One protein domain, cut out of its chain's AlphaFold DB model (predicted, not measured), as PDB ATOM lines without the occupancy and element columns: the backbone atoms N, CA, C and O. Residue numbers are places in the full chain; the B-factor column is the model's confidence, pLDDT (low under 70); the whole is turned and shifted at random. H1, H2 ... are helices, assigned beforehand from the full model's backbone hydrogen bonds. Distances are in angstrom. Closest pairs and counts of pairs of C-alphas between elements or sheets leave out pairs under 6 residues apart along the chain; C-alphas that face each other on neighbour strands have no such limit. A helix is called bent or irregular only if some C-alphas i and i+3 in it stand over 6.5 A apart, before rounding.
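AT A GLANCE: This is residues 2 to 74 of the 176 residues of the protein "DUF1281_C domain-containing protein" of Xenorhabdus thuongxuanensis (UniProt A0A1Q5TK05). Four short helices on long links make an open frame, with H1 and H2 at one end, the hairpin of H3 and H4 at the other, and residues 29 to 46 bowing round one side. The printed part has 73 residues, with helices in the order H1, H2, H3, H4 and no named strand; the class is all helix, though 31 residues, under half, are in named elements. It is only just compact, close to loose, with a radius of gyration of the C-alphas of 13.3 A and spans of 36 by 31 by 18 A.

HOW THE PARTS SIT: Start at H1, residues 2 to 12, near H2, residues 24 to 28. H1 is close but not clearly touching H3, residues 47 to 52: the closest C-alphas, Trp 12 and Leu 51, are 7.7 A apart. H3 touches H4, residues 65 to 73, at C-alphas 49 and 65, their closest, 4.8 A apart; they run opposite ways at a steep tilt of 43 degrees. Every O i to N i+4 pair is within hydrogen-bond range in H2, H3 and H4, and 5 of 7 in H1.

IN THESE COORDINATES: Find C-alpha 2 at (21.803, 43.854, 126.281); H1 runs 12.9 A and is irregular, with C-alphas 7 and 10 7.8 A apart. H4 runs 11.1 A to C-alpha 73 at (11.463, 34.535, 155.429).

THE WHOLE: The printed part has no cut, and its three links are long. Residues 14 to 22, 28, 31 and 32 are under pLDDT 70.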
ATOM      1  N   THR A   2      20.476  43.830 125.627       73.12
ATOM      2  CA  THR A   2      21.803  43.854 126.281       73.12
ATOM      3  C   THR A   2      22.001  45.002 127.283       73.12
ATOM      4  O   THR A   2      22.670  44.822 128.289       73.12
ATOM      5  N   TYR A   3      21.402  46.179 127.055       82.19
ATOM      6  CA  TYR A   3      21.514  47.315 127.982       82.19
ATOM      7  C   TYR A   3      20.810  47.088 129.327       82.19
ATOM      8  O   TYR A   3      21.362  47.427 130.368       82.19
ATOM      9  N   ILE A   4      19.602  46.513 129.304       85.12
ATOM     10  CA  ILE A   4      18.847  46.195 130.525       85.12
ATOM     11  C   ILE A   4      19.596  45.124 131.309       85.12
ATOM     12  O   ILE A   4      19.838  45.311 132.495       85.12
ATOM     13  N   TYR A   5      20.042  44.073 130.615       80.75
ATOM     14  CA  TYR A   5      20.824  43.007 131.226       80.75
ATOM     15  C   TYR A   5      22.075  43.552 131.921       80.75
ATOM     16  O   TYR A   5      22.238  43.334 133.108       80.75
ATOM     17  N   LYS A   6      22.896  44.368 131.242       81.38
ATOM     18  CA  LYS A   6      24.097  44.977 131.852       81.38
ATOM     19  C   LYS A   6      23.800  45.810 133.101       81.38
ATOM     20  O   LYS A   6      24.652  45.949 133.963       81.38
ATOM     21  N   ARG A   7      22.614  46.414 133.193       82.81
ATOM     22  CA  ARG A   7      22.203  47.172 134.384       82.81
ATOM     23  C   ARG A   7      21.698  46.291 135.522       82.81
ATOM     24  O   ARG A   7      21.683  46.762 136.652       82.81
ATOM     25  N   GLN A   8      21.248  45.078 135.217       85.50
ATOM     26  CA  GLN A   8      20.674  44.128 136.173       85.50
ATOM     27  C   GLN A   8      21.553  42.900 136.407       85.50
ATOM     28  O   GLN A   8      21.178  42.022 137.176       85.50
ATOM     29  N   GLU A   9      22.727  42.834 135.784       82.50
ATOM     30  CA  GLU A   9      23.566  41.637 135.786       82.50
ATOM     31  C   GLU A   9      23.953  41.199 137.198       82.50
ATOM     32  O   GLU A   9      23.956  40.009 137.465       82.50
ATOM     33  N   THR A  10      24.181  42.133 138.124       80.44
ATOM     34  CA  THR A  10      24.512  41.829 139.526       80.44
ATOM     35  C   THR A  10      23.332  41.305 140.344       80.44
ATOM     36  O   THR A  10      23.538  40.791 141.433       80.44
ATOM     37  N   ASN A  11      22.099  41.497 139.867       83.62
ATOM     38  CA  ASN A  11      20.892  40.971 140.498       83.62
ATOM     39  C   ASN A  11      20.477  39.630 139.880       83.62
ATOM     40  O   ASN A  11      19.981  38.764 140.587       83.62
ATOM     41  N   TRP A  12      20.635  39.477 138.562       84.25
ATOM     42  CA  TRP A  12      20.203  38.281 137.830       84.25
ATOM     43  C   TRP A  12      21.283  37.204 137.735       84.25
ATOM     44  O   TRP A  12      20.967  36.052 137.455       84.25
ATOM     45  N   ARG A  13      22.549  37.556 137.981       74.56
ATOM     46  CA  ARG A  13      23.607  36.588 138.260       74.56
ATOM     47  C   ARG A  13      23.825  36.538 139.766       74.56
ATOM     48  O   ARG A  13      24.161  37.551 140.376       74.56
ATOM     49  N   SER A  14      23.655  35.356 140.347       61.31
ATOM     50  CA  SER A  14      24.083  35.048 141.713       61.31
ATOM     51  C   SER A  14      25.550  35.471 141.897       61.31
ATOM     52  O   SER A  14      26.327  35.357 140.954       61.31
ATOM     53  N   TYR A  15      25.914  35.966 143.087       46.78
ATOM     54  CA  TYR A  15      27.140  36.693 143.496       46.78
ATOM     55  C   TYR A  15      28.545  36.186 143.065       46.78
ATOM     56  O   TYR A  15      29.545  36.708 143.554       46.78
ATOM     57  N   LEU A  16      28.691  35.215 142.164       36.41
ATOM     58  CA  LEU A  16      29.991  34.757 141.682       36.41
ATOM     59  C   LEU A  16      30.588  35.736 140.652       36.41
ATOM     60  O   LEU A  16      30.023  35.939 139.572       36.41
ATOM     61  N   PRO A  17      31.768  36.321 140.923       35.78
ATOM     62  CA  PRO A  17      32.467  37.136 139.949       35.78
ATOM     63  C   PRO A  17      33.241  36.211 139.007       35.78
ATOM     64  O   PRO A  17      34.364  35.831 139.320       35.78
ATOM     65  N   CYS A  18      32.691  35.838 137.849       32.97
ATOM     66  CA  CYS A  18      33.479  35.132 136.830       32.97
ATOM     67  C   CYS A  18      33.054  35.467 135.393       32.97
ATOM     68  O   CYS A  18      32.124  34.895 134.843       32.97
ATOM     69  N   SER A  19      33.849  36.347 134.774       42.53
ATOM     70  CA  SER A  19      33.989  36.618 133.333       42.53
ATOM     71  C   SER A  19      32.765  37.111 132.545       42.53
ATOM     72  O   SER A  19      31.638  36.643 132.660       42.53
ATOM     73  N   PHE A  20      33.015  38.091 131.676       48.12
ATOM     74  CA  PHE A  20      32.047  38.556 130.690       48.12
ATOM     75  C   PHE A  20      31.856  37.455 129.640       48.12
ATOM     76  O   PHE A  20      32.650  37.331 128.713       48.12
ATOM     77  N   SER A  21      30.834  36.625 129.805       56.31
ATOM     78  CA  SER A  21      30.378  35.735 128.740       56.31
ATOM     79  C   SER A  21      29.653  36.536 127.666       56.31
ATOM     80  O   SER A  21      28.785  37.362 127.964       56.31
ATOM     81  N   GLU A  22      30.010  36.303 126.404       61.78
ATOM     82  CA  GLU A  22      29.313  36.897 125.259       61.78
ATOM     83  C   GLU A  22      27.905  36.292 125.061       61.78
ATOM     84  O   GLU A  22      27.061  36.921 124.419       61.78
ATOM     85  N   ASN A  23      27.607  35.147 125.698       72.44
ATOM     86  CA  ASN A  23      26.370  34.374 125.538       72.44
ATOM     87  C   ASN A  23      25.490  34.371 126.803       72.44
ATOM     88  O   ASN A  23      25.061  33.331 127.297       72.44
ATOM     89  N   ILE A  24      25.146  35.566 127.290       72.69
ATOM     90  CA  ILE A  24      24.251  35.784 128.447       72.69
ATOM     91  C   ILE A  24      22.908  35.029 128.376       72.69
ATOM     92  O   ILE A  24      22.327  34.706 129.406       72.69
ATOM     93  N   TRP A  25      22.406  34.757 127.169       75.00
ATOM     94  CA  TRP A  25      21.125  34.079 126.962       75.00
ATOM     95  C   TRP A  25      21.228  32.575 127.194       75.00
ATOM     96  O   TRP A  25      20.351  32.000 127.828       75.00
ATOM     97  N   GLU A  26      22.324  31.958 126.757       76.31
ATOM     98  CA  GLU A  26      22.556  30.527 126.969       76.31
ATOM     99  C   GLU A  26      22.760  30.229 128.457       76.31
ATOM    100  O   GLU A  26      22.239  29.240 128.959       76.31
ATOM    101  N   GLU A  27      23.446  31.113 129.187       72.75
ATOM    102  CA  GLU A  27      23.589  30.995 130.645       72.75
ATOM    103  C   GLU A  27      22.256  31.118 131.379       72.75
ATOM    104  O   GLU A  27      22.003  30.361 132.309       72.75
ATOM    105  N   SER A  28      21.380  32.032 130.950       69.88
ATOM    106  CA  SER A  28      20.067  32.214 131.585       69.88
ATOM    107  C   SER A  28      19.121  31.021 131.405       69.88
ATOM    108  O   SER A  28      18.150  30.889 132.144       69.88
ATOM    109  N   GLU A  29      19.395  30.154 130.429       75.44
ATOM    110  CA  GLU A  29      18.616  28.943 130.156       75.44
ATOM    111  C   GLU A  29      19.177  27.705 130.874       75.44
ATOM    112  O   GLU A  29      18.536  26.647 130.883       75.44
ATOM    113  N   GLN A  30      20.360  27.811 131.491       72.00
ATOM    114  CA  GLN A  30      20.947  26.709 132.242       72.00
ATOM    115  C   GLN A  30      20.138  26.442 133.508       72.00
ATOM    116  O   GLN A  30      19.854  27.333 134.307       72.00
ATOM    117  N   LYS A  31      19.791  25.170 133.712       68.88
ATOM    118  CA  LYS A  31      19.250  24.721 134.991       68.88
ATOM    119  C   LYS A  31      20.371  24.713 136.014       68.88
ATOM    120  O   LYS A  31      21.364  24.014 135.831       68.88
ATOM    121  N   VAL A  32      20.176  25.469 137.081       69.62
ATOM    122  CA  VAL A  32      21.052  25.451 138.248       69.62
ATOM    123  C   VAL A  32      20.595  24.317 139.166       69.62
ATOM    124  O   VAL A  32      19.399  24.023 139.245       69.62
ATOM    125  N   GLU A  33      21.543  23.643 139.814       75.44
ATOM    126  CA  GLU A  33      21.220  22.731 140.914       75.44
ATOM    127  C   GLU A  33      20.548  23.505 142.058       75.44
ATOM    128  O   GLU A  33      20.782  24.701 142.237       75.44
ATOM    129  N   GLY A  34      19.668  22.832 142.803       73.62
ATOM    130  CA  GLY A  34      18.978  23.450 143.935       73.62
ATOM    131  C   GLY A  34      19.960  23.842 145.038       73.62
ATOM    132  O   GLY A  34      20.937  23.134 145.279       73.62
ATOM    133  N   LEU A  35      19.692  24.963 145.706       87.00
ATOM    134  CA  LEU A  35      20.472  25.385 146.868       87.00
ATOM    135  C   LEU A  35      20.123  24.515 148.091       87.00
ATOM    136  O   LEU A  35      18.991  24.020 148.182       87.00
ATOM    137  N   PRO A  36      21.062  24.322 149.037       90.12
ATOM    138  CA  PRO A  36      20.760  23.655 150.295       90.12
ATOM    139  C   PRO A  36      19.613  24.371 151.007       90.12
ATOM    140  O   PRO A  36      19.602  25.595 151.098       90.12
ATOM    141  N   PHE A  37      18.619  23.603 151.450       92.88
ATOM    142  CA  PHE A  37      17.393  24.111 152.062       92.88
ATOM    143  C   PHE A  37      16.792  25.349 151.358       92.88
ATOM    144  O   PHE A  37      16.547  26.377 151.982       92.88
ATOM    145  N   ASP A  38      16.565  25.262 150.041       93.44
ATOM    146  CA  ASP A  38      15.910  26.324 149.264       93.44
ATOM    147  C   ASP A  38      14.487  26.605 149.786       93.44
ATOM    148  O   ASP A  38      13.522  25.876 149.514       93.44
ATOM    149  N   MET A  39      14.349  27.691 150.547       95.06
ATOM    150  CA  MET A  39      13.106  28.057 151.222       95.06
ATOM    151  C   MET A  39      12.041  28.532 150.228       95.06
ATOM    152  O   MET A  39      10.850  28.489 150.551       95.06
ATOM    153  N   LEU A  40      12.428  28.908 149.001       93.94
ATOM    154  CA  LEU A  40      11.497  29.307 147.941       93.94
ATOM    155  C   LEU A  40      10.663  28.120 147.433       93.94
ATOM    156  O   LEU A  40       9.565  28.304 146.899       93.94
ATOM    157  N   LEU A  41      11.152  26.889 147.631       93.19
ATOM    158  CA  LEU A  41      10.398  25.659 147.376       93.19
ATOM    159  C   LEU A  41       9.386  25.357 148.492       93.19
ATOM    160  O   LEU A  41       8.403  24.637 148.281       93.19
ATOM    161  N   VAL A  42       9.602  25.904 149.689       95.12
ATOM    162  CA  VAL A  42       8.685  25.781 150.827       95.12
ATOM    163  C   VAL A  42       7.580  26.821 150.715       95.12
ATOM    164  O   VAL A  42       6.404  26.463 150.626       95.12
ATOM    165  N   LYS A  43       7.948  28.097 150.653       95.38
ATOM    166  CA  LYS A  43       7.030  29.221 150.489       95.38
ATOM    167  C   LYS A  43       7.421  29.953 149.203       95.38
ATOM    168  O   LYS A  43       8.554  30.399 149.112       95.38
ATOM    169  N   PRO A  44       6.541  30.049 148.191       93.69
ATOM    170  CA  PRO A  44       6.896  30.705 146.938       93.69
ATOM    171  C   PRO A  44       7.171  32.204 147.096       93.69
ATOM    172  O   PRO A  44       6.471  32.917 147.815       93.69
ATOM    173  N   THR A  45       8.147  32.695 146.335       93.88
ATOM    174  CA  THR A  45       8.417  34.129 146.159       93.88
ATOM    175  C   THR A  45       7.482  34.787 145.133       93.88
ATOM    176  O   THR A  45       6.660  34.137 144.481       93.88
ATOM    177  N   HIS A  46       7.622  36.100 144.954       94.00
ATOM    178  CA  HIS A  46       6.904  36.893 143.968       94.00
ATOM    179  C   HIS A  46       7.784  37.254 142.773       94.00
ATOM    180  O   HIS A  46       8.833  37.880 142.906       94.00
ATOM    181  N   LEU A  47       7.283  36.963 141.569       94.81
ATOM    182  CA  LEU A  47       7.989  37.220 140.308       94.81
ATOM    183  C   LEU A  47       8.481  38.671 140.174       94.81
ATOM    184  O   LEU A  47       9.573  38.905 139.668       94.81
ATOM    185  N   ALA A  48       7.681  39.650 140.605       95.62
ATOM    186  CA  ALA A  48       8.060  41.057 140.508       95.62
ATOM    187  C   ALA A  48       9.289  41.379 141.375       95.62
ATOM    188  O   ALA A  48      10.177  42.090 140.910       95.62
ATOM    189  N   ASN A  49       9.365  40.830 142.588       94.75
ATOM    190  CA  ASN A  49      10.492  41.013 143.501       94.75
ATOM    191  C   ASN A  49      11.755  40.330 142.958       94.75
ATOM    192  O   ASN A  49      12.800  40.973 142.900       94.75
ATOM    193  N   GLU A  50      11.643  39.098 142.447       93.44
ATOM    194  CA  GLU A  50      12.763  38.378 141.815       93.44
ATOM    195  C   GLU A  50      13.328  39.124 140.599       93.44
ATOM    196  O   GLU A  50      14.538  39.291 140.453       93.44
ATOM    197  N   LEU A  51      12.451  39.660 139.743       92.44
ATOM    198  CA  LEU A  51      12.871  40.469 138.596       92.44
ATOM    199  C   LEU A  51      13.510  41.795 139.020       92.44
ATOM    200  O   LEU A  51      14.431  42.266 138.347       92.44
ATOM    201  N   ASN A  52      13.016  42.404 140.103       94.00
ATOM    202  CA  ASN A  52      13.578  43.631 140.666       94.00
ATOM    203  C   ASN A  52      14.940  43.391 141.343       94.00
ATOM    204  O   ASN A  52      15.769  44.303 141.431       94.00
ATOM    205  N   GLY A  53      15.175  42.150 141.771       91.19
ATOM    206  CA  GLY A  53      16.441  41.663 142.285       91.19
ATOM    207  C   GLY A  53      16.768  42.135 143.695       91.19
ATOM    208  O   GLY A  53      16.062  42.950 144.294       91.19
ATOM    209  N   PHE A  54      17.897  41.647 144.211       90.19
ATOM    210  CA  PHE A  54      18.363  41.911 145.574       90.19
ATOM    211  C   PHE A  54      18.402  43.406 145.920       90.19
ATOM    212  O   PHE A  54      17.998  43.804 147.007       90.19
ATOM    213  N   SER A  55      18.844  44.253 144.984       88.75
ATOM    214  CA  SER A  55      18.982  45.698 145.225       88.75
ATOM    215  C   SER A  55      17.708  46.520 144.967       88.75
ATOM    216  O   SER A  55      17.653  47.674 145.377       88.75
ATOM    217  N   GLY A  56      16.707  45.979 144.259       89.56
ATOM    218  CA  GLY A  56      15.392  46.611 144.056       89.56
ATOM    219  C   GLY A  56      15.317  47.881 143.200       89.56
ATOM    220  O   GLY A  56      14.341  48.619 143.282       89.56
ATOM    221  N   ASN A  57      16.332  48.172 142.385       88.56
ATOM    222  CA  ASN A  57      16.440  49.448 141.657       88.56
ATOM    223  C   ASN A  57      15.931  49.391 140.201       88.56
ATOM    224  O   ASN A  57      16.244  50.282 139.406       88.56
ATOM    225  N   PHE A  58      15.203  48.338 139.815       92.56
ATOM    226  CA  PHE A  58      14.778  48.116 138.429       92.56
ATOM    227  C   PHE A  58      13.314  48.489 138.171       92.56
ATOM    228  O   PHE A  58      13.015  49.181 137.196       92.56
ATOM    229  N   LEU A  59      12.407  48.039 139.036       94.56
ATOM    230  CA  LEU A  59      10.962  48.182 138.904       94.56
ATOM    231  C   LEU A  59      10.447  49.210 139.914       94.56
ATOM    232  O   LEU A  59      10.454  48.987 141.120       94.56
ATOM    233  N   TYR A  60       9.984  50.354 139.410       94.75
ATOM    234  CA  TYR A  60       9.469  51.429 140.256       94.75
ATOM    235  C   TYR A  60       8.237  50.986 141.055       94.75
ATOM    236  O   TYR A  60       7.284  50.452 140.488       94.75
ATOM    237  N   GLY A  61       8.243  51.266 142.360       95.38
ATOM    238  CA  GLY A  61       7.145  50.932 143.270       95.38
ATOM    239  C   GLY A  61       7.087  49.459 143.681       95.38
ATOM    240  O   GLY A  61       6.179  49.088 144.416       95.38
ATOM    241  N   ILE A  62       8.038  48.639 143.227       96.50
ATOM    242  CA  ILE A  62       8.216  47.261 143.681       96.50
ATOM    243  C   ILE A  62       9.358  47.241 144.693       96.50
ATOM    244  O   ILE A  62      10.382  47.898 144.502       96.50
ATOM    245  N   GLU A  63       9.177  46.495 145.773       95.44
ATOM    246  CA  GLU A  63      10.214  46.292 146.781       95.44
ATOM    247  C   GLU A  63      11.398  45.486 146.221       95.44
ATOM    248  O   GLU A  63      11.275  44.768 145.223       95.44
ATOM    249  N   SER A  64      12.575  45.615 146.836       94.94
ATOM    250  CA  SER A  64      13.699  44.732 146.528       94.94
ATOM    251  C   SER A  64      13.399  43.287 146.936       94.94
ATOM    252  O   SER A  64      12.603  43.037 147.842       94.94
ATOM    253  N   ALA A  65      14.060  42.318 146.300       94.19
ATOM    254  CA  ALA A  65      13.997  40.934 146.768       94.19
ATOM    255  C   ALA A  65      14.537  40.816 148.202       94.19
ATOM    256  O   ALA A  65      13.962  40.102 149.006       94.19
ATOM    257  N   TYR A  66      15.569  41.592 148.558       93.38
ATOM    258  CA  TYR A  66      16.106  41.628 149.921       93.38
ATOM    259  C   TYR A  66      15.064  42.039 150.970       93.38
ATOM    260  O   TYR A  66      14.909  41.337 151.963       93.38
ATOM    261  N   GLY A  67      14.347  43.151 150.754       94.81
ATOM    262  CA  GLY A  67      13.314  43.613 151.689       94.81
ATOM    263  C   GLY A  67      12.190  42.590 151.822       94.81
ATOM    264  O   GLY A  67      11.870  42.156 152.925       94.81
ATOM    265  N   TYR A  68      11.730  42.072 150.681       95.50
ATOM    266  CA  TYR A  68      10.734  41.008 150.642       95.50
ATOM    267  C   TYR A  68      11.183  39.746 151.392       95.50
ATOM    268  O   TYR A  68      10.393  39.136 152.108       95.50
ATOM    269  N   TYR A  69      12.453  39.344 151.267       95.25
ATOM    270  CA  TYR A  69      12.965  38.167 151.966       95.25
ATOM    271  C   TYR A  69      13.034  38.357 153.480       95.25
ATOM    272  O   TYR A  69      12.686  37.435 154.222       95.25
ATOM    273  N   LEU A  70      13.414  39.549 153.944       94.44
ATOM    274  CA  LEU A  70      13.378  39.871 155.368       94.44
ATOM    275  C   LEU A  70      11.955  39.798 155.926       94.44
ATOM    276  O   LEU A  70      11.763  39.225 156.994       94.44
ATOM    277  N   ASP A  71      10.957  40.295 155.200       94.88
ATOM    278  CA  ASP A  71       9.566  40.280 155.665       94.88
ATOM    279  C   ASP A  71       8.953  38.866 155.632       94.88
ATOM    280  O   ASP A  71       8.246  38.438 156.558       94.88
ATOM    281  N   GLU A  72       9.234  38.100 154.577       94.81
ATOM    282  CA  GLU A  72       8.555  36.828 154.317       94.81
ATOM    283  C   GLU A  72       9.276  35.596 154.869       94.81
ATOM    284  O   GLU A  72       8.599  34.611 155.186       94.81
ATOM    285  N   TYR A  73      10.604  35.654 155.013       95.31
ATOM    286  CA  TYR A  73      11.463  34.535 155.429       95.31
ATOM    287  C   TYR A  73      12.365  34.878 156.621       95.31
ATOM    288  O   TYR A  73      12.969  33.966 157.174       95.31
ATOM    289  N   HIS A  74      12.440  36.150 157.039       94.62
ATOM    290  CA  HIS A  74      13.314  36.646 158.114       94.62
ATOM    291  C   HIS A  74      14.813  36.434 157.868       94.62
ATOM    292  O   HIS A  74      15.608  36.583 158.787       94.62
TER     293      HIS A  74